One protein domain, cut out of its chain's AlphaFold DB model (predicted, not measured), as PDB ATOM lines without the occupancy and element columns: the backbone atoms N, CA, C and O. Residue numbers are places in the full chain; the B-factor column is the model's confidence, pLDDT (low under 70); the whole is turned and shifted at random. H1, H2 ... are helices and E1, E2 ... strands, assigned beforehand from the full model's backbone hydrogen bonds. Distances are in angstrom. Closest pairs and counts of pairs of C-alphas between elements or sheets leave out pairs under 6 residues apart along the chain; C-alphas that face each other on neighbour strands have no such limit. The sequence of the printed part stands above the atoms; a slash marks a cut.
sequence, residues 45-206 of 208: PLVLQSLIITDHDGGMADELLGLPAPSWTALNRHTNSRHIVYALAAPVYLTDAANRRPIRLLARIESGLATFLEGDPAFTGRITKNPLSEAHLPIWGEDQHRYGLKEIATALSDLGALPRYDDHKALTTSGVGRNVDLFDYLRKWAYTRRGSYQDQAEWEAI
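This is residues 45 to 206 of the 208 residues of a protein of Corynebacterium pelargi (UniProt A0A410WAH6). A twisted four-stranded sheet, E1 E3 E2 E5, has helix H1 along one face, over E1 and E3, and the short strand E4 passing over the other face; H2 and H3 pack on H1. The long helix H4 begins against H1 and leads away from this body as an arm, with the small H5 near its far end. The printed part has 162 residues, with five named helices and five named strands in the order E1 E2 E3 H1 E4 E5 H2 H3 H4 H5; the sheet is antiparallel and the class is mixed, helices and strands. It is only just compact, close to loose, with a radius of gyration of the C-alphas of 18.0 A, and elongated, spanning 59 by 33 by 26 A.

In the sheet, E1 is residues 48 to 57, 26.6 A long, from C-alpha 48 at (200.279, 122.930, 191.772), and bends by 52 degrees at residue 51. E3, residues 81 to 93, spans 28.7 A and bends by 96 degrees at residue 90. E2 is residues 72 to 76 and E5 residues 136 to 140. E4, residues 127 to 129, pairs with no named strand. H1 is residues 100 to 116, 24.1 A; H2 is residues 149 to 158, 14.4 A; H3 is residues 168 to 171. H4, residues 175 to 193, spans 27.7 A and ends at C-alpha 193, (178.812, 106.738, 206.784). H5 is residues 200 to 205, ending at C-alpha 205, (175.394, 119.230, 208.755).

E1 and E3 are antiparallel, with N 54 and O 84 3.0 A apart, within hydrogen-bond range. E2 and E3 form a hairpin, with N 74 and O 83 at 2.9 A. E2 and E5 are antiparallel, with N 73 and O 139 at 2.8 A. The closest C-alphas of E4 and E2, Lys 129 and Ala 74, are 5.8 A apart. H1 is on the sheet at a height of 9.5 A and runs along the strands, at 8 degrees to E1 on the local plane. H1 is the hub. It touches H2, closest at C-alphas 109 and 153, 6.0 A, the same way at a steep tilt of 43 degrees. Residues 175 to 180 of H4 touch H1, closest at C-alphas 177 and 107, 4.4 A, opposite ways at a steep tilt of 45 degrees. H3 touches H1 through its residues 107 to 112, closest at C-alphas 171 and 111, 5.7 A. H2 only grazes the sheet, with residues 149 to 152. H5 touches no helix. Every O i to N i+4 pair is within hydrogen-bond range in H1, H2 and H5, and 13 of 15 in H4; H3 is too short for one.

The C-alphas farthest apart, Ala 61 and Gln 198, are 60.0 A apart. The printed part has no cut. The link from E1 to E2, 14 residues, is long. Mean pLDDT of the printed part is 89.3, with residues 58 to 64 under 70.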
ATOM      1  N   PRO A  45     201.660 128.314 192.558       92.81
ATOM      2  CA  PRO A  45     200.214 128.477 192.428       92.81
ATOM      3  C   PRO A  45     199.453 127.583 193.422       92.81
ATOM      4  O   PRO A  45     199.947 126.549 193.846       92.81
ATOM      5  N   LEU A  46     198.199 127.914 193.737       88.88
ATOM      6  CA  LEU A  46     197.410 127.152 194.724       88.88
ATOM      7  C   LEU A  46     197.147 125.685 194.337       88.88
ATOM      8  O   LEU A  46     196.948 124.843 195.203       88.88
ATOM      9  N   VAL A  47     197.105 125.385 193.038       92.12
ATOM     10  CA  VAL A  47     196.691 124.074 192.509       92.12
ATOM     11  C   VAL A  47     197.860 123.177 192.108       92.12
ATOM     12  O   VAL A  47     197.639 122.045 191.677       92.12
ATOM     13  N   LEU A  48     199.096 123.675 192.185       93.88
ATOM     14  CA  LEU A  48     200.279 122.930 191.772       93.88
ATOM     15  C   LEU A  48     201.509 123.398 192.538       93.88
ATOM     16  O   LEU A  48     201.680 124.589 192.771       93.88
ATOM     17  N   GLN A  49     202.401 122.467 192.838       96.12
ATOM     18  CA  GLN A  49     203.665 122.752 193.486       96.12
ATOM     19  C   GLN A  49     204.821 122.264 192.625       96.12
ATOM     20  O   GLN A  49     204.904 121.086 192.278       96.12
ATOM     21  N   SER A  50     205.699 123.190 192.258       96.81
ATOM     22  CA  SER A  50     206.896 122.941 191.456       96.81
ATOM     23  C   SER A  50     208.178 123.258 192.220       96.81
ATOM     24  O   SER A  50     209.238 122.775 191.836       96.81
ATOM     25  N   LEU A  51     208.081 124.027 193.305       97.44
ATOM     26  CA  LEU A  51     209.175 124.338 194.217       97.44
ATOM     27  C   LEU A  51     208.860 123.773 195.604       97.44
ATOM     28  O   LEU A  51     207.781 124.033 196.145       97.44
ATOM     29  N   ILE A  52     209.793 123.023 196.181       96.31
ATOM     30  CA  ILE A  52     209.780 122.657 197.602       96.31
ATOM     31  C   ILE A  52     210.691 123.639 198.324       96.31
ATOM     32  O   ILE A  52     211.814 123.860 197.874       96.31
ATOM     33  N   ILE A  53     210.192 124.258 199.394       95.12
ATOM     34  CA  ILE A  53     210.902 125.330 200.092       95.12
ATOM     35  C   ILE A  53     210.907 125.041 201.579       95.12
ATOM     36  O   ILE A  53     209.848 124.817 202.168       95.12
ATOM     37  N   THR A  54     212.089 125.139 202.165       91.94
ATOM     38  CA  THR A  54     212.294 125.111 203.607       91.94
ATOM     39  C   THR A  54     212.962 126.417 204.014       91.94
ATOM     40  O   THR A  54     213.918 126.852 203.367       91.94
ATOM     41  N   ASP A  55     212.418 127.075 205.034       89.31
ATOM     42  CA  ASP A  55     213.058 128.230 205.661       89.31
ATOM     43  C   ASP A  55     214.015 127.741 206.742       89.31
ATOM     44  O   ASP A  55     213.763 126.705 207.354       89.31
ATOM     45  N   HIS A  56     215.103 128.463 206.954       85.88
ATOM     46  CA  HIS A  56     216.061 128.169 208.008       85.88
ATOM     47  C   HIS A  56     216.680 129.472 208.522       85.88
ATOM     48  O   HIS A  56     217.100 130.333 207.736       85.88
ATOM     49  N   ASP A  57     216.818 129.560 209.844       78.19
ATOM     50  CA  ASP A  57     217.418 130.679 210.567       78.19
ATOM     51  C   ASP A  57     218.750 130.237 211.208       78.19
ATOM     52  O   ASP A  57     218.745 129.580 212.244       78.19
ATOM     53  N   GLY A  58     219.914 130.583 210.630       68.56
ATOM     54  CA  GLY A  58     221.197 130.106 211.186       68.56
ATOM     55  C   GLY A  58     222.436 130.228 210.288       68.56
ATOM     56  O   GLY A  58     222.443 130.973 209.309       68.56
ATOM     57  N   GLY A  59     223.524 129.513 210.607       58.62
ATOM     58  CA  GLY A  59     224.830 129.559 209.908       58.62
ATOM     59  C   GLY A  59     225.073 128.381 208.947       58.62
ATOM     60  O   GLY A  59     224.586 127.300 209.183       58.62
ATOM     61  N   MET A  60     225.829 128.571 207.861       56.38
ATOM     62  CA  MET A  60     225.834 127.707 206.653       56.38
ATOM     63  C   MET A  60     226.377 126.260 206.766       56.38
ATOM     64  O   MET A  60     226.275 125.525 205.787       56.38
ATOM     65  N   ALA A  61     227.072 125.873 207.840       50.62
ATOM     66  CA  ALA A  61     228.175 124.909 207.692       50.62
ATOM     67  C   ALA A  61     227.789 123.414 207.652       50.62
ATOM     68  O   ALA A  61     228.410 122.682 206.885       50.62
ATOM     69  N   ASP A  62     226.767 122.967 208.394       53.47
ATOM     70  CA  ASP A  62     226.529 121.523 208.617       53.47
ATOM     71  C   ASP A  62     225.191 120.993 208.045       53.47
ATOM     72  O   ASP A  62     224.948 119.788 208.024       53.47
ATOM     73  N   GLU A  63     224.322 121.869 207.531       59.91
ATOM     74  CA  GLU A  63     222.891 121.576 207.304       59.91
ATOM     75  C   GLU A  63     222.565 120.728 206.067       59.91
ATOM     76  O   GLU A  63     221.488 120.145 205.980       59.91
ATOM     77  N   LEU A  64     223.464 120.651 205.084       68.12
ATOM     78  CA  LEU A  64     223.205 119.945 203.819       68.12
ATOM     79  C   LEU A  64     223.907 118.586 203.728       68.12
ATOM     80  O   LEU A  64     223.860 117.951 202.673       68.12
ATOM     81  N   LEU A  65     224.577 118.131 204.792       72.44
ATOM     82  CA  LEU A  65     225.414 116.936 204.725       72.44
ATOM     83  C   LEU A  65     224.574 115.692 204.374       72.44
ATOM     84  O   LEU A  65     223.775 115.208 205.171       72.44
ATOM     85  N   GLY A  66     224.763 115.183 203.155       83.50
ATOM     86  CA  GLY A  66     224.075 114.002 202.624       83.50
ATOM     87  C   GLY A  66     222.734 114.270 201.929       83.50
ATOM     88  O   GLY A  66     222.187 113.351 201.320       83.50
ATOM     89  N   LEU A  67     222.227 115.509 201.945       90.50
ATOM     90  CA  LEU A  67     221.160 115.924 201.031       90.50
ATOM     91  C   LEU A  67     221.751 116.291 199.660       90.50
ATOM     92  O   LEU A  67     222.896 116.744 199.583       90.50
ATOM     93  N   PRO A  68     220.989 116.131 198.561       91.81
ATOM     94  CA  PRO A  68     221.383 116.720 197.291       91.81
ATOM     95  C   PRO A  68     221.529 118.238 197.448       91.81
ATOM     96  O   PRO A  68     220.817 118.852 198.239       91.81
ATOM     97  N   ALA A  69     222.427 118.855 196.678       92.31
ATOM     98  CA  ALA A  69     222.548 120.308 196.677       92.31
ATOM     99  C   ALA A  69     221.181 120.955 196.363       92.31
ATOM    100  O   ALA A  69     220.468 120.480 195.481       92.31
ATOM    101  N   PRO A  70     220.771 122.028 197.055       93.94
ATOM    102  CA  PRO A  70     219.540 122.718 196.703       93.94
ATOM    103  C   PRO A  70     219.665 123.332 195.311       93.94
ATOM    104  O   PRO A  70     220.736 123.790 194.917       93.94
ATOM    105  N   SER A  71     218.555 123.416 194.577       95.25
ATOM    106  CA  SER A  71     218.536 124.110 193.286       95.25
ATOM    107  C   SER A  71     218.973 125.569 193.436       95.25
ATOM    108  O   SER A  71     219.690 126.100 192.586       95.25
ATOM    109  N   TRP A  72     218.546 126.218 194.520       94.62
ATOM    110  CA  TRP A  72     219.160 127.442 195.018       94.62
ATOM    111  C   TRP A  72     218.799 127.688 196.481       94.62
ATOM    112  O   TRP A  72     217.799 127.180 196.991       94.62
ATOM    113  N   THR A  73     219.567 128.562 197.113       94.06
ATOM    114  CA  THR A  73     219.267 129.144 198.417       94.06
ATOM    115  C   THR A  73     219.202 130.661 198.279       94.06
ATOM    116  O   THR A  73     220.107 131.271 197.713       94.06
ATOM    117  N   ALA A  74     218.137 131.292 198.771       94.56
ATOM    118  CA  ALA A  74     218.002 132.750 198.809       94.56
ATOM    119  C   ALA A  74     218.226 133.251 200.241       94.56
ATOM    120  O   ALA A  74     217.364 133.067 201.101       94.56
ATOM    121  N   LEU A  75     219.384 133.867 200.490       92.94
ATOM    122  CA  LEU A  75     219.813 134.344 201.806       92.94
ATOM    123  C   LEU A  75     219.473 135.826 202.001       92.94
ATOM    124  O   LEU A  75     219.850 136.668 201.183       92.94
ATOM    125  N   ASN A  76     218.837 136.165 203.118       91.38
ATOM    126  CA  ASN A  76     218.738 137.540 203.590       91.38
ATOM    127  C   ASN A  76     220.019 137.913 204.349       91.38
ATOM    128  O   ASN A  76     220.327 137.352 205.397       91.38
ATOM    129  N   ARG A  77     220.774 138.879 203.814       83.62
ATOM    130  CA  ARG A  77     222.090 139.280 204.347       83.62
ATOM    131  C   ARG A  77     222.016 139.987 205.702       83.62
ATOM    132  O   ARG A  77     223.038 140.126 206.362       83.62
ATOM    133  N   HIS A  78     220.842 140.490 206.079       86.06
ATOM    134  CA  HIS A  78     220.656 141.244 207.317       86.06
ATOM    135  C   HIS A  78     220.251 140.345 208.483       86.06
ATOM    136  O   HIS A  78     220.693 140.566 209.605       86.06
ATOM    137  N   THR A  79     219.415 139.340 208.217       85.56
ATOM    138  CA  THR A  79     218.880 138.423 209.236       85.56
ATOM    139  C   THR A  79     219.586 137.070 209.255       85.56
ATOM    140  O   THR A  79     219.388 136.310 210.193       85.56
ATOM    141  N   ASN A  80     220.383 136.749 208.229       83.25
ATOM    142  CA  ASN A  80     220.918 135.412 207.936       83.25
ATOM    143  C   ASN A  80     219.856 134.318 207.706       83.25
ATOM    144  O   ASN A  80     220.214 133.151 207.530       83.25
ATOM    145  N   SER A  81     218.570 134.682 207.624       89.25
ATOM    146  CA  SER A  81     217.502 133.741 207.281       89.25
ATOM    147  C   SER A  81     217.550 133.390 205.798       89.25
ATOM    148  O   SER A  81     217.835 134.237 204.937       89.25
ATOM    149  N   ARG A  82     217.280 132.129 205.467       90.62
ATOM    150  CA  ARG A  82     217.454 131.598 204.111       90.62
ATOM    151  C   ARG A  82     216.292 130.724 203.692       90.62
ATOM    152  O   ARG A  82     215.814 129.907 204.458       90.62
ATOM    153  N   HIS A  83     215.887 130.851 202.435       94.50
ATOM    154  CA  HIS A  83     214.979 129.883 201.826       94.50
ATOM    155  C   HIS A  83     215.792 128.920 200.982       94.50
ATOM    156  O   HIS A  83     216.395 129.337 199.990       94.50
ATOM    157  N   ILE A  84     215.800 127.656 201.384       94.12
ATOM    158  CA  ILE A  84     216.429 126.547 200.673       94.12
ATOM    159  C   ILE A  84     215.381 125.971 199.724       94.12
ATOM    160  O   ILE A  84     214.277 125.629 200.154       94.12
ATOM    161  N   VAL A  85     215.700 125.902 198.431       95.69
ATOM    162  CA  VAL A  85     214.725 125.554 197.393       95.69
ATOM    163  C   VAL A  85     215.189 124.375 196.553       95.69
ATOM    164  O   VAL A  85     216.257 124.407 195.945       95.69
ATOM    165  N   TYR A  86     214.318 123.372 196.439       96.25
ATOM    166  CA  TYR A  86     214.437 122.282 195.475       96.25
ATOM    167  C   TYR A  86     213.386 122.453 194.376       96.25
ATOM    168  O   TYR A  86     212.178 122.409 194.632       96.25
ATOM    169  N   ALA A  87     213.837 122.648 193.138       97.25
ATOM    170  CA  ALA A  87     212.967 122.704 191.972       97.25
ATOM    171  C   ALA A  87     212.631 121.293 191.488       97.25
ATOM    172  O   ALA A  87     213.525 120.478 191.272       97.25
ATOM    173  N   LEU A  88     211.353 121.009 191.261       97.56
ATOM    174  CA  LEU A  88     210.901 119.718 190.757       97.56
ATOM    175  C   LEU A  88     210.998 119.645 189.229       97.56
ATOM    176  O   LEU A  88     210.615 120.575 188.517       97.56
ATOM    177  N   ALA A  89     211.450 118.500 188.716       96.19
ATOM    178  CA  ALA A  89     211.462 118.212 187.280       96.19
ATOM    179  C   ALA A  89     210.043 118.127 186.703       96.19
ATOM    180  O   ALA A  89     209.796 118.573 185.582       96.19
ATOM    181  N   ALA A  90     209.109 117.585 187.490       95.69
ATOM    182  CA  ALA A  90     207.687 117.540 187.186       95.69
ATOM    183  C   ALA A  90     206.893 118.101 188.379       95.69
ATOM    184  O   ALA A  90     207.078 117.613 189.499       95.69
ATOM    185  N   PRO A  91     206.010 119.095 188.170       96.38
ATOM    186  CA  PRO A  91     205.207 119.651 189.249       96.38
ATOM    187  C   PRO A  91     204.202 118.626 189.782       96.38
ATOM    188  O   PRO A  91     203.710 117.758 189.057       96.38
ATOM    189  N   VAL A  92     203.845 118.774 191.052       97.19
ATOM    190  CA  VAL A  92     202.793 117.992 191.703       97.19
ATOM    191  C   VAL A  92     201.505 118.798 191.685       97.19
ATOM    192  O   VAL A  92     201.421 119.859 192.296       97.19
ATOM    193  N   TYR A  93     200.483 118.291 191.003       96.00
ATOM    194  CA  TYR A  93     199.144 118.872 191.067       96.00
ATOM    195  C   TYR A  93     198.485 118.540 192.409       96.00
ATOM    196  O   TYR A  93     198.534 117.397 192.861       96.00
ATOM    197  N   LEU A  94     197.869 119.545 193.029       93.69
ATOM    198  CA  LEU A  94     197.256 119.472 194.361       93.69
ATOM    199  C   LEU A  94     195.720 119.455 194.310       93.69
ATOM    200  O   LEU A  94     195.065 119.592 195.339       93.69
ATOM    201  N   THR A  95     195.143 119.298 193.118       92.75
ATOM    202  CA  THR A  95     193.692 119.201 192.925       92.75
ATOM    203  C   THR A  95     193.141 117.853 193.399       92.75
ATOM    204  O   THR A  95     193.875 116.886 193.615       92.75
ATOM    205  N   ASP A  96     191.823 117.777 193.539       86.06
ATOM    206  CA  ASP A  96     191.070 116.562 193.865       86.06
ATOM    207  C   ASP A  96     191.227 115.447 192.815       86.06
ATOM    208  O   ASP A  96     191.366 114.275 193.167       86.06
ATOM    209  N   ALA A  97     191.271 115.813 191.532       90.94
ATOM    210  CA  ALA A  97     191.459 114.895 190.412       90.94
ATOM    211  C   ALA A  97     192.907 114.386 190.265       90.94
ATOM    212  O   ALA A  97     193.179 113.504 189.447       90.94
ATOM    213  N   ALA A  98     193.860 114.942 191.019       93.06
ATOM    214  CA  ALA A  98     195.265 114.583 190.903       93.06
ATOM    215  C   ALA A  98     195.594 113.250 191.596       93.06
ATOM    216  O   ALA A  98     194.969 112.818 192.567       93.06
ATOM    217  N   ASN A  99     196.648 112.587 191.113       94.00
ATOM    218  CA  ASN A  99     197.098 111.331 191.699       94.00
ATOM    219  C   ASN A  99     197.575 111.550 193.146       94.00
ATOM    220  O   ASN A  99     198.512 112.302 193.413       94.00
ATOM    221  N   ARG A 100     196.962 110.830 194.090       92.19
ATOM    222  CA  ARG A 100     197.266 110.938 195.524       92.19
ATOM    223  C   ARG A 100     198.673 110.465 195.887       92.19
ATOM    224  O   ARG A 100     199.218 110.946 196.877       92.19
ATOM    225  N   ARG A 101     199.275 109.544 195.119       95.38
ATOM    226  CA  ARG A 101     200.611 108.995 195.426       95.38
ATOM    227  C   ARG A 101     201.700 110.087 195.409       95.38
ATOM    228  O   ARG A 101     202.370 110.219 196.431       95.38
ATOM    229  N   PRO A 102     201.853 110.904 194.343       96.88
ATOM    230  CA  PRO A 102     202.752 112.059 194.352       96.88
ATOM    231  C   PRO A 102     202.490 113.052 195.485       96.88
ATOM    232  O   PRO A 102     203.440 113.502 196.108       96.88
ATOM    233  N   ILE A 103     201.225 113.356 195.796       96.38
ATOM    234  CA  ILE A 103     200.886 114.357 196.820       96.38
ATOM    235  C   ILE A 103     201.296 113.880 198.218       96.38
ATOM    236  O   ILE A 103     201.876 114.636 198.991       96.38
ATOM    237  N   ARG A 104     201.055 112.602 198.534       95.56
ATOM    238  CA  ARG A 104     201.514 112.002 199.797       95.56
ATOM    239  C   ARG A 104     203.035 111.943 199.890       95.56
ATOM    240  O   ARG A 104     203.585 112.139 200.967       95.56
ATOM    241  N   LEU A 105     203.717 111.647 198.783       97.25
ATOM    242  CA  LEU A 105     205.178 111.638 198.764       97.25
ATOM    243  C   LEU A 105     205.742 113.051 198.951       97.25
ATOM    244  O   LEU A 105     206.659 113.218 199.745       97.25
ATOM    245  N   LEU A 106     205.152 114.053 198.294       97.19
ATOM    246  CA  LEU A 106     205.493 115.462 198.480       97.19
ATOM    247  C   LEU A 106     205.350 115.882 199.948       97.19
ATOM    248  O   LEU A 106     206.307 116.397 200.505       97.19
ATOM    249  N   ALA A 107     204.220 115.578 200.594       95.31
ATOM    250  CA  ALA A 107     204.014 115.872 202.017       95.31
ATOM    251  C   ALA A 107     205.110 115.281 202.925       95.31
ATOM    252  O   ALA A 107     205.589 115.940 203.845       95.31
ATOM    253  N   ARG A 108     205.524 114.035 202.658       96.69
ATOM    254  CA  ARG A 108     206.609 113.378 203.406       96.69
ATOM    255  C   ARG A 108     207.957 114.047 203.156       96.69
ATOM    256  O   ARG A 108     208.730 114.185 204.093       96.69
ATOM    257  N   ILE A 109     208.230 114.452 201.916       96.56
ATOM    258  CA  ILE A 109     209.461 115.164 201.561       96.56
ATOM    259  C   ILE A 109     209.501 116.531 202.245       96.56
ATOM    260  O   ILE A 109     210.513 116.849 202.854       96.56
ATOM    261  N   GLU A 110     208.418 117.314 202.194       95.06
ATOM    262  CA  GLU A 110     208.352 118.621 202.866       95.06
ATOM    263  C   GLU A 110     208.590 118.492 204.371       95.06
ATOM    264  O   GLU A 110     209.403 119.222 204.927       95.06
ATOM    265  N   SER A 111     207.918 117.538 205.020       93.06
ATOM    266  CA  SER A 111     208.086 117.274 206.453       93.06
ATOM    267  C   SER A 111     209.503 116.801 206.799       93.06
ATOM    268  O   SER A 111     210.095 117.283 207.766       93.06
ATOM    269  N   GLY A 112     210.069 115.897 205.992       93.44
ATOM    270  CA  GLY A 112     211.428 115.392 206.176       93.44
ATOM    271  C   GLY A 112     212.485 116.477 205.994       93.44
ATOM    272  O   GLY A 112     213.366 116.600 206.836       93.44
ATOM    273  N   LEU A 113     212.363 117.312 204.956       92.81
ATOM    274  CA  LEU A 113     213.243 118.467 204.749       92.81
ATOM    275  C   LEU A 113     213.104 119.487 205.877       92.81
ATOM    276  O   LEU A 113     214.116 119.927 206.402       92.81
ATOM    277  N   ALA A 114     211.877 119.834 206.278       89.88
ATOM    278  CA  ALA A 114     211.651 120.764 207.383       89.88
ATOM    279  C   ALA A 114     212.252 120.243 208.695       89.88
ATOM    280  O   ALA A 114     212.852 121.004 209.436       89.88
ATOM    281  N   THR A 115     212.147 118.943 208.966       88.81
ATOM    282  CA  THR A 115     212.711 118.354 210.187       88.81
ATOM    283  C   THR A 115     214.235 118.274 210.123       88.81
ATOM    284  O   THR A 115     214.903 118.634 211.083       88.81
ATOM    285  N   PHE A 116     214.788 117.813 208.998       89.94
ATOM    286  CA  PHE A 116     216.230 117.618 208.840       89.94
ATOM    287  C   PHE A 116     217.002 118.939 208.789       89.94
ATOM    288  O   PHE A 116     218.079 119.039 209.359       89.94
ATOM    289  N   LEU A 117     216.441 119.949 208.124       88.81
ATOM    290  CA  LEU A 117     217.039 121.281 208.008       88.81
ATOM    291  C   LEU A 117     216.685 122.192 209.192       88.81
ATOM    292  O   LEU A 117     216.938 123.392 209.114       88.81
ATOM    293  N   GLU A 118     216.056 121.654 210.245       87.19
ATOM    294  CA  GLU A 118     215.565 122.419 211.402       87.19
ATOM    295  C   GLU A 118     214.746 123.656 210.991       87.19
ATOM    296  O   GLU A 118     214.870 124.743 211.552       87.19
ATOM    297  N   GLY A 119     213.929 123.496 209.952       85.38
ATOM    298  CA  GLY A 119     213.152 124.581 209.386       85.38
ATOM    299  C   GLY A 119     211.975 124.993 210.260       85.38
ATOM    300  O   GLY A 119     211.436 124.198 211.032       85.38
ATOM    301  N   ASP A 120     211.544 126.244 210.098       84.69
ATOM    302  CA  ASP A 120     210.428 126.793 210.864       84.69
ATOM    303  C   ASP A 120     209.118 126.030 210.560       84.69
ATOM    304  O   ASP A 120     208.620 126.082 209.428       84.69
ATOM    305  N   PRO A 121     208.496 125.353 211.547       77.06
ATOM    306  CA  PRO A 121     207.227 124.652 211.348       77.06
ATOM    307  C   PRO A 121     206.050 125.594 211.043       77.06
ATOM    308  O   PRO A 121     205.012 125.140 210.549       77.06
ATOM    309  N   ALA A 122     206.168 126.894 211.338       81.50
ATOM    310  CA  ALA A 122     205.166 127.890 210.969       81.50
ATOM    311  C   ALA A 122     205.290 128.335 209.500       81.50
ATOM    312  O   ALA A 122     204.339 128.907 208.944       81.50
ATOM    313  N   PHE A 123     206.412 128.039 208.838       83.06
ATOM    314  CA  PHE A 123     206.619 128.400 207.446       83.06
ATOM    315  C   PHE A 123     205.720 127.575 206.517       83.06
ATOM    316  O   PHE A 123     205.727 126.347 206.475       83.06
ATOM    317  N   THR A 124     204.908 128.273 205.723       79.94
ATOM    318  CA  THR A 124     203.888 127.637 204.870       79.94
ATOM    319  C   THR A 124     204.333 127.407 203.428       79.94
ATOM    320  O   THR A 124     203.552 126.879 202.638       79.94
ATOM    321  N   GLY A 125     205.532 127.855 203.038       85.81
ATOM    322  CA  GLY A 125     206.030 127.715 201.663       85.81
ATOM    323  C   GLY A 125     205.335 128.596 200.619       85.81
ATOM    324  O   GLY A 125     205.646 128.501 199.433       85.81
ATOM    325  N   ARG A 126     204.388 129.462 201.011       91.31
ATOM    326  CA  ARG A 126     203.605 130.271 200.057       91.31
ATOM    327  C   ARG A 126     204.404 131.423 199.456       91.31
ATOM    328  O   ARG A 126     204.338 131.656 198.249       91.31
ATOM    329  N   ILE A 127     205.092 132.178 200.306       95.00
ATOM    330  CA  ILE A 127     205.916 133.319 199.911       95.00
ATOM    331  C   ILE A 127     207.370 132.926 200.090       95.00
ATOM    332  O   ILE A 127     207.738 132.374 201.123       95.00
ATOM    333  N   THR A 128     208.190 133.243 199.094       95.62
ATOM    334  CA  THR A 128     209.620 133.002 199.140       95.62
ATOM    335  C   THR A 128     210.441 134.264 198.942       95.62
ATOM    336  O   THR A 128     210.024 135.188 198.238       95.62
ATOM    337  N   LYS A 129     211.635 134.271 199.541       95.81
ATOM    338  CA  LYS A 129     212.722 135.189 199.209       95.81
ATOM    339  C   LYS A 129     213.040 135.041 197.714       95.81
ATOM    340  O   LYS A 129     213.227 133.928 197.216       95.81
ATOM    341  N   ASN A 130     213.026 136.152 196.982       95.94
ATOM    342  CA  ASN A 130     213.282 136.178 195.544       95.94
ATOM    343  C   ASN A 130     214.799 136.147 195.271       95.94
ATOM    344  O   ASN A 130     215.460 137.134 195.597       95.94
ATOM    345  N   PRO A 131     215.353 135.098 194.628       95.06
ATOM    346  CA  PRO A 131     216.773 135.026 194.282       95.06
ATOM    347  C   PRO A 131     217.194 136.042 193.206       95.06
ATOM    348  O   PRO A 131     218.383 136.201 192.957       95.06
ATOM    349  N   LEU A 132     216.244 136.711 192.538       94.62
ATOM    350  CA  LEU A 132     216.521 137.745 191.533       94.62
ATOM    351  C   LEU A 132     216.503 139.167 192.093       94.62
ATOM    352  O   LEU A 132     216.866 140.104 191.385       94.62
ATOM    353  N   SER A 133     216.044 139.338 193.330       94.25
ATOM    354  CA  SER A 133     216.038 140.637 193.987       94.25
ATOM    355  C   SER A 133     217.389 140.899 194.640       94.25
ATOM    356  O   SER A 133     217.941 140.021 195.296       94.25
ATOM    357  N   GLU A 134     217.875 142.134 194.548       92.25
ATOM    358  CA  GLU A 134     219.106 142.574 195.219       92.25
ATOM    359  C   GLU A 134     219.030 142.477 196.753       92.25
ATOM    360  O   GLU A 134     220.065 142.454 197.419       92.25
ATOM    361  N   ALA A 135     217.820 142.375 197.318       93.69
ATOM    362  CA  ALA A 135     217.598 142.177 198.748       93.69
ATOM    363  C   ALA A 135     218.130 140.827 199.266       93.69
ATOM    364  O   ALA A 135     218.392 140.688 200.462       93.69
ATOM    365  N   HIS A 136     218.300 139.838 198.383       94.56
ATOM    366  CA  HIS A 136     218.739 138.497 198.751       94.56
ATOM    367  C   HIS A 136     220.008 138.107 197.994       94.56
ATOM    368  O   HIS A 136     220.200 138.450 196.830       94.56
ATOM    369  N   LEU A 137     220.903 137.379 198.660       93.50
ATOM    370  CA  LEU A 137     222.032 136.727 198.007       93.50
ATOM    371  C   LEU A 137     221.586 135.341 197.526       93.50
ATOM    372  O   LEU A 137     221.310 134.486 198.371       93.50
ATOM    373  N   PRO A 138     221.507 135.092 196.207       93.62
ATOM    374  CA  PRO A 138     221.278 133.751 195.704       93.62
ATOM    375  C   PRO A 138     222.574 132.934 195.745       93.62
ATOM    376  O   PRO A 138     223.618 133.376 195.266       93.62
ATOM    377  N   ILE A 139     222.486 131.721 196.276       92.62
ATOM    378  CA  ILE A 139     223.501 130.674 196.157       92.62
ATOM    379  C   ILE A 139     222.885 129.603 195.262       92.62
ATOM    380  O   ILE A 139     221.921 128.953 195.657       92.62
ATOM    381  N   TRP A 140     223.375 129.475 194.033       92.81
ATOM    382  CA  TRP A 140     222.828 128.534 193.054       92.81
ATOM    383  C   TRP A 140     223.452 127.151 193.221       92.81
ATOM    384  O   TRP A 140     224.657 127.046 193.442       92.81
ATOM    385  N   GLY A 141     222.630 126.110 193.094       90.06
ATOM    386  CA  GLY A 141     223.108 124.734 193.009       90.06
ATOM    387  C   GLY A 141     223.769 124.424 191.669       90.06
ATOM    388  O   GLY A 141     223.738 125.221 190.726       90.06
ATOM    389  N   GLU A 142     224.344 123.229 191.585       82.06
ATOM    390  CA  GLU A 142     225.020 122.740 190.384       82.06
ATOM    391  C   GLU A 142     224.035 122.535 189.219       82.06
ATOM    392  O   GLU A 142     222.889 122.111 189.401       82.06
ATOM    393  N   ASP A 143     224.487 122.882 188.011       82.31
ATOM    394  CA  ASP A 143     223.858 122.573 186.718       82.31
ATOM    395  C   ASP A 143     222.365 122.901 186.564       82.31
ATOM    396  O   ASP A 143     221.688 122.352 185.692       82.31
ATOM    397  N   GLN A 144     221.830 123.821 187.376       87.12
ATOM    398  CA  GLN A 144     220.407 124.184 187.339       87.12
ATOM    399  C   GLN A 144     219.509 122.932 187.451       87.12
ATOM    400  O   GLN A 144     218.507 122.781 186.740       87.12
ATOM    401  N   HIS A 145     219.906 122.000 188.324       91.19
ATOM    402  CA  HIS A 145     219.267 120.697 188.426       91.19
ATOM    403  C   HIS A 145     217.814 120.800 188.918       91.19
ATOM    404  O   HIS A 145     217.475 121.585 189.814       91.19
ATOM    405  N   ARG A 146     216.943 119.975 188.321       95.00
ATOM    406  CA  ARG A 146     215.546 119.797 188.730       95.00
ATOM    407  C   ARG A 146     215.333 118.358 189.166       95.00
ATOM    408  O   ARG A 146     215.547 117.440 188.383       95.00
ATOM    409  N   TYR A 147     214.826 118.197 190.374       96.88
ATOM    410  CA  TYR A 147     214.780 116.932 191.082       96.88
ATOM    411  C   TYR A 147     213.513 116.134 190.790       96.88
ATOM    412  O   TYR A 147     212.402 116.674 190.695       96.88
ATOM    413  N   GLY A 148     213.657 114.815 190.717       97.62
ATOM    414  CA  GLY A 148     212.511 113.917 190.848       97.62
ATOM    415  C   GLY A 148     212.071 113.799 192.311       97.62
ATOM    416  O   GLY A 148     212.902 113.759 193.209       97.62
ATOM    417  N   LEU A 149     210.768 113.628 192.584       97.81
ATOM    418  CA  LEU A 149     210.310 113.375 193.966       97.81
ATOM    419  C   LEU A 149     211.003 112.160 194.598       97.81
ATOM    420  O   LEU A 149     211.334 112.171 195.776       97.81
ATOM    421  N   LYS A 150     211.210 111.096 193.814       97.25
ATOM    422  CA  LYS A 150     211.875 109.880 194.298       97.25
ATOM    423  C   LYS A 150     213.329 110.127 194.677       97.25
ATOM    424  O   LYS A 150     213.795 109.510 195.615       97.25
ATOM    425  N   GLU A 151     214.008 111.014 193.965       96.81
ATOM    426  CA  GLU A 151     215.411 111.336 194.200       96.81
ATOM    427  C   GLU A 151     215.594 112.000 195.568       96.81
ATOM    428  O   GLU A 151     216.336 111.490 196.403       96.81
ATOM    429  N   ILE A 152     214.808 113.046 195.852       96.56
ATOM    430  CA  ILE A 152     214.811 113.708 197.166       96.56
ATOM    431  C   ILE A 152     214.361 112.728 198.260       96.56
ATOM    432  O   ILE A 152     214.945 112.681 199.341       96.56
ATOM    433  N   ALA A 153     213.334 111.915 197.988       97.38
ATOM    434  CA  ALA A 153     212.847 110.930 198.948       97.38
ATOM    435  C   ALA A 153     213.893 109.858 199.287       97.38
ATOM    436  O   ALA A 153     213.969 109.455 200.442       97.38
ATOM    437  N   THR A 154     214.678 109.394 198.311       97.31
ATOM    438  CA  THR A 154     215.773 108.446 198.545       97.31
ATOM    439  C   THR A 154     216.835 109.076 199.434       97.31
ATOM    440  O   THR A 154     217.134 108.496 200.471       97.31
ATOM    441  N   ALA A 155     217.293 110.293 199.128       95.12
ATOM    442  CA  ALA A 155     218.276 110.985 199.965       95.12
ATOM    443  C   ALA A 155     217.792 111.162 201.416       95.12
ATOM    444  O   ALA A 155     218.493 110.811 202.361       95.12
ATOM    445  N   LEU A 156     216.547 111.612 201.613       95.56
ATOM    446  CA  LEU A 156     215.948 111.703 202.951       95.56
ATOM    447  C   LEU A 156     215.817 110.337 203.635       95.56
ATOM    448  O   LEU A 156     215.929 110.247 204.854       95.56
ATOM    449  N   SER A 157     215.531 109.276 202.880       96.19
ATOM    450  CA  SER A 157     215.424 107.922 203.425       96.19
ATOM    451  C   SER A 157     216.778 107.397 203.892       96.19
ATOM    452  O   SER A 157     216.836 106.779 204.953       96.19
ATOM    453  N   ASP A 158     217.845 107.656 203.137       95.44
ATOM    454  CA  ASP A 158     219.213 107.245 203.473       95.44
ATOM    455  C   ASP A 158     219.715 107.955 204.740       95.44
ATOM    456  O   ASP A 158     220.445 107.373 205.541       95.44
ATOM    457  N   LEU A 159     219.236 109.178 204.971       93.75
ATOM    458  CA  LEU A 159     219.469 109.960 206.188       93.75
ATOM    459  C   LEU A 159     218.538 109.585 207.356       93.75
ATOM    460  O   LEU A 159     218.655 110.152 208.440       93.75
ATOM    461  N   GLY A 160     217.575 108.679 207.154       93.75
ATOM    462  CA  GLY A 160     216.553 108.351 208.159       93.75
ATOM    463  C   GLY A 160     215.567 109.492 208.455       93.75
ATOM    464  O   GLY A 160     214.821 109.421 209.430       93.75
ATOM    465  N   ALA A 161     215.543 110.527 207.616       93.06
ATOM    466  CA  ALA A 161     214.753 111.743 207.785       93.06
ATOM    467  C   ALA A 161     213.400 111.710 207.059       93.06
ATOM    468  O   ALA A 161     212.566 112.584 207.280       93.06
ATOM    469  N   LEU A 162     213.154 110.729 206.181       95.88
ATOM    470  CA  LEU A 162     211.870 110.599 205.490       95.88
ATOM    471  C   LEU A 162     210.811 109.992 206.434       95.88
ATOM    472  O   LEU A 162     210.877 108.789 206.714       95.88
ATOM    473  N   PRO A 163     209.774 110.740 206.857       94.38
ATOM    474  CA  PRO A 163     208.780 110.231 207.797       94.38
ATOM    475  C   PRO A 163     208.011 109.045 207.225       94.38
ATOM    476  O   PRO A 163     207.882 108.886 206.002       94.38
ATOM    477  N   ARG A 164     207.432 108.214 208.092       92.50
ATOM    478  CA  ARG A 164     206.515 107.157 207.650       92.50
ATOM    479  C   ARG A 164     205.229 107.764 207.085       92.50
ATOM    480  O   ARG A 164     204.877 108.902 207.370       92.50
ATOM    481  N   TYR A 165     204.511 107.002 206.261       86.06
ATOM    482  CA  TYR A 165     203.266 107.493 205.656       86.06
ATOM    483  C   TYR A 165     202.125 107.667 206.675       86.06
ATOM    484  O   TYR A 165     201.157 108.358 206.373       86.06
ATOM    485  N   ASP A 166     202.210 106.990 207.820       85.50
ATOM    486  CA  ASP A 166     201.239 106.969 208.917       85.50
ATOM    487  C   ASP A 166     201.657 107.853 210.105       85.50
ATOM    488  O   ASP A 166     200.973 107.880 211.127       85.50
ATOM    489  N   ASP A 167     202.760 108.597 209.982       88.44
ATOM    490  CA  ASP A 167     203.232 109.506 211.025       88.44
ATOM    491  C   ASP A 167     202.505 110.856 210.949       88.44
ATOM    492  O   ASP A 167     202.996 111.845 210.403       88.44
ATOM    493  N   HIS A 168     201.290 110.878 211.492       84.94
ATOM    494  CA  HIS A 168     200.408 112.047 211.512       84.94
ATOM    495  C   HIS A 168     201.077 113.291 212.132       84.94
ATOM    496  O   HIS A 168     200.932 114.409 211.630       84.94
ATOM    497  N   LYS A 169     201.863 113.104 213.202       85.69
ATOM    498  CA  LYS A 169     202.555 114.209 213.878       85.69
ATOM    499  C   LYS A 169     203.639 114.796 212.981       85.69
ATOM    500  O   LYS A 169     203.716 116.014 212.859       85.69
ATOM    501  N   ALA A 170     204.438 113.954 212.329       84.56
ATOM    502  CA  ALA A 170     205.439 114.441 211.389       84.56
ATOM    503  C   ALA A 170     204.787 115.120 210.175       84.56
ATOM    504  O   ALA A 170     205.192 116.209 209.788       84.56
ATOM    505  N   LEU A 171     203.741 114.541 209.582       85.19
ATOM    506  CA  LEU A 171     203.130 115.098 208.367       85.19
ATOM    507  C   LEU A 171     202.510 116.487 208.578       85.19
ATOM    508  O   LEU A 171     202.513 117.310 207.661       85.19
ATOM    509  N   THR A 172     202.018 116.783 209.779       83.38
ATOM    510  CA  THR A 172     201.376 118.071 210.088       83.38
ATOM    511  C   THR A 172     202.350 119.248 210.233       83.38
ATOM    512  O   THR A 172     201.893 120.385 210.355       83.38
ATOM    513  N   THR A 173     203.665 119.020 210.117       82.19
ATOM    514  CA  THR A 173     204.689 120.083 210.074       82.19
ATOM    515  C   THR A 173     204.762 120.813 208.731       82.19
ATOM    516  O   THR A 173     205.386 121.861 208.641       82.19
ATOM    517  N   SER A 174     204.108 120.300 207.681       83.38
ATOM    518  CA  SER A 174     204.095 120.909 206.344       83.38
ATOM    519  C   SER A 174     202.692 121.344 205.914       83.38
ATOM    520  O   SER A 174     201.673 120.853 206.412       83.38
ATOM    521  N   GLY A 175     202.611 122.279 204.962       82.19
ATOM    522  CA  GLY A 175     201.338 122.719 204.385       82.19
ATOM    523  C   GLY A 175     200.611 121.600 203.633       82.19
ATOM    524  O   GLY A 175     199.422 121.367 203.871       82.19
ATOM    525  N   VAL A 176     201.317 120.870 202.759       86.94
ATOM    526  CA  VAL A 176     200.718 119.757 202.005       86.94
ATOM    527  C   VAL A 176     200.387 118.596 202.934       86.94
ATOM    528  O   VAL A 176     199.333 117.975 202.782       86.94
ATOM    529  N   GLY A 177     201.235 118.319 203.925       85.06
ATOM    530  CA  GLY A 177     201.000 117.243 204.879       85.06
ATOM    531  C   GLY A 177     199.783 117.466 205.772       85.06
ATOM    532  O   GLY A 177     199.002 116.531 205.919       85.06
ATOM    533  N   ARG A 178     199.511 118.698 206.231       86.94
ATOM    534  CA  ARG A 178     198.236 119.033 206.906       86.94
ATOM    535  C   ARG A 178     197.012 118.723 206.039       86.94
ATOM    536  O   ARG A 178     196.051 118.131 206.521       86.94
ATOM    537  N   ASN A 179     197.057 119.065 204.748       88.56
ATOM    538  CA  ASN A 179     195.965 118.756 203.815       88.56
ATOM    539  C   ASN A 179     195.812 117.247 203.571       88.56
ATOM    540  O   ASN A 179     194.693 116.744 203.466       88.56
ATOM    541  N   VAL A 180     196.927 116.520 203.446       88.38
ATOM    542  CA  VAL A 180     196.928 115.059 203.276       88.38
ATOM    543  C   VAL A 180     196.353 114.370 204.509       88.38
ATOM    544  O   VAL A 180     195.498 113.497 204.358       88.38
ATOM    545  N   ASP A 181     196.793 114.785 205.693       89.56
ATOM    546  CA  ASP A 181     196.360 114.246 206.975       89.56
ATOM    547  C   ASP A 181     194.851 114.428 207.180       89.56
ATOM    548  O   ASP A 181     194.115 113.446 207.329       89.56
ATOM    549  N   LEU A 182     194.374 115.669 207.037       89.75
ATOM    550  CA  LEU A 182     192.957 116.008 207.149       89.75
ATOM    551  C   LEU A 182     192.107 115.231 206.133       89.75
ATOM    552  O   LEU A 182     191.061 114.685 206.481       89.75
ATOM    553  N   PHE A 183     192.565 115.123 204.883       89.56
ATOM    554  CA  PHE A 183     191.863 114.349 203.858       89.56
ATOM    555  C   PHE A 183     191.788 112.858 204.204       89.56
ATOM    556  O   PHE A 183     190.735 112.233 204.047       89.56
ATOM    557  N   ASP A 184     192.898 112.261 204.646       88.75
ATOM    558  CA  ASP A 184     192.949 110.841 204.987       88.75
ATOM    559  C   ASP A 184     192.113 110.519 206.236       88.75
ATOM    560  O   ASP A 184     191.515 109.438 206.293       88.75
ATOM    561  N   TYR A 185     192.011 111.454 207.183       89.69
ATOM    562  CA  TYR A 185     191.091 111.389 208.316       89.69
ATOM    563  C   TYR A 185     189.624 111.468 207.859       89.69
ATOM    564  O   TYR A 185     188.859 110.513 208.049       89.69
ATOM    565  N   LEU A 186     189.249 112.553 207.172       90.50
ATOM    566  CA  LEU A 186     187.868 112.822 206.762       90.50
ATOM    567  C   LEU A 186     187.315 111.750 205.824       90.50
ATOM    568  O   LEU A 186     186.177 111.314 205.994       90.50
ATOM    569  N   ARG A 187     188.106 111.251 204.863       89.38
ATOM    570  CA  ARG A 187     187.611 110.225 203.931       89.38
ATOM    571  C   ARG A 187     187.280 108.912 204.635       89.38
ATOM    572  O   ARG A 187     186.329 108.245 204.247       89.38
ATOM    573  N   LYS A 188     188.058 108.515 205.652       90.75
ATOM    574  CA  LYS A 188     187.804 107.274 206.405       90.75
ATOM    575  C   LYS A 188     186.500 107.407 207.181       90.75
ATOM    576  O   LYS A 188     185.670 106.503 207.119       90.75
ATOM    577  N   TRP A 189     186.301 108.550 207.837       91.00
ATOM    578  CA  TRP A 189     185.037 108.877 208.490       91.00
ATOM    579  C   TRP A 189     183.871 108.842 207.488       91.00
ATOM    580  O   TRP A 189     182.896 108.118 207.709       91.00
ATOM    581  N   ALA A 190     184.016 109.509 206.340       89.81
ATOM    582  CA  ALA A 190     182.970 109.612 205.328       89.81
ATOM    583  C   ALA A 190     182.596 108.250 204.721       89.81
ATOM    584  O   ALA A 190     181.417 107.914 204.616       89.81
ATOM    585  N   TYR A 191     183.580 107.419 204.364       89.75
ATOM    586  CA  TYR A 191     183.320 106.117 203.735       89.75
ATOM    587  C   TYR A 191     182.508 105.179 204.627       89.75
ATOM    588  O   TYR A 191     181.664 104.446 204.118       89.75
ATOM    589  N   THR A 192     182.705 105.237 205.947       89.50
ATOM    590  CA  THR A 192     181.917 104.430 206.896       89.50
ATOM    591  C   THR A 192     180.456 104.870 207.011       89.50
ATOM    592  O   THR A 192     179.626 104.085 207.458       89.50
ATOM    593  N   ARG A 193     180.129 106.101 206.599       89.00
ATOM    594  CA  ARG A 193     178.812 106.738 206.784       89.00
ATOM    595  C   ARG A 193     178.074 107.030 205.482       89.00
ATOM    596  O   ARG A 193     176.945 107.500 205.524       89.00
ATOM    597  N   ARG A 194     178.671 106.720 204.325       82.25
ATOM    598  CA  ARG A 194     178.096 106.999 202.998       82.25
ATOM    599  C   ARG A 194     176.645 106.519 202.845       82.25
ATOM    600  O   ARG A 194     175.872 107.161 202.154       82.25
ATOM    601  N   GLY A 195     176.293 105.374 203.431       84.38
ATOM    602  CA  GLY A 195     174.943 104.802 203.333       84.38
ATOM    603  C   GLY A 195     173.948 105.312 204.378       84.38
ATOM    604  O   GLY A 195     172.787 104.920 204.334       84.38
ATOM    605  N   SER A 196     174.393 106.130 205.331       85.44
ATOM    606  CA  SER A 196     173.589 106.563 206.478       85.44
ATOM    607  C   SER A 196     172.747 107.808 206.201       85.44
ATOM    608  O   SER A 196     171.847 108.094 206.980       85.44
ATOM    609  N   TYR A 197     173.019 108.523 205.107       82.69
ATOM    610  CA  TYR A 197     172.366 109.784 204.760       82.69
ATOM    611  C   TYR A 197     172.027 109.776 203.271       82.69
ATOM    612  O   TYR A 197     172.865 109.410 202.445       82.69
ATOM    613  N   GLN A 198     170.786 110.128 202.940       81.19
ATOM    614  CA  GLN A 198     170.309 110.206 201.552       81.19
ATOM    615  C   GLN A 198     170.152 111.652 201.074       81.19
ATOM    616  O   GLN A 198     170.190 111.895 199.869       81.19
ATOM    617  N   ASP A 199     170.015 112.594 202.007       88.00
ATOM    618  CA  ASP A 199     169.933 114.021 201.733       88.00
ATOM    619  C   ASP A 199     171.303 114.704 201.891       88.00
ATOM    620  O   ASP A 199     172.072 114.407 202.810       88.00
ATOM    621  N   GLN A 200     171.621 115.622 200.974       84.00
ATOM    622  CA  GLN A 200     172.904 116.326 200.973       84.00
ATOM    623  C   GLN A 200     173.014 117.342 202.118       84.00
ATOM    624  O   GLN A 200     174.095 117.482 202.688       84.00
ATOM    625  N   ALA A 201     171.929 118.030 202.480       87.25
ATOM    626  CA  ALA A 201     171.960 119.004 203.566       87.25
ATOM    627  C   ALA A 201     172.150 118.303 204.920       87.25
ATOM    628  O   ALA A 201     172.920 118.777 205.757       87.25
ATOM    629  N   GLU A 202     171.526 117.137 205.109       85.75
ATOM    630  CA  GLU A 202     171.792 116.280 206.272       85.75
ATOM    631  C   GLU A 202     173.251 115.812 206.316       85.75
ATOM    632  O   GLU A 202     173.866 115.838 207.381       85.75
ATOM    633  N   TRP A 203     173.825 115.427 205.171       85.25
ATOM    634  CA  TRP A 203     175.228 115.018 205.065       85.25
ATOM    635  C   TRP A 203     176.219 116.147 205.389       85.25
ATOM    636  O   TRP A 203     177.244 115.912 206.030       85.25
ATOM    637  N   GLU A 204     175.934 117.375 204.961       85.19
ATOM    638  CA  GLU A 204     176.796 118.534 205.217       85.19
ATOM    639  C   GLU A 204     176.728 119.005 206.682       85.19
ATOM    640  O   GLU A 204     177.721 119.508 207.207       85.19
ATOM    641  N   ALA A 205     175.603 118.787 207.372       85.44
ATOM    642  CA  ALA A 205     175.394 119.230 208.755       85.44
ATOM    643  C   ALA A 205     176.101 118.375 209.829       85.44
ATOM    644  O   ALA A 205     176.218 118.803 210.976       85.44
ATOM    645  N   ILE A 206     176.551 117.167 209.484       82.06
ATOM    646  CA  ILE A 206     177.069 116.153 210.426       82.06
ATOM    647  C   ILE A 206     178.595 115.971 210.383       82.06
ATOM    648  O   ILE A 206     179.118 115.061 211.035       82.06
TER     649      ILE A 206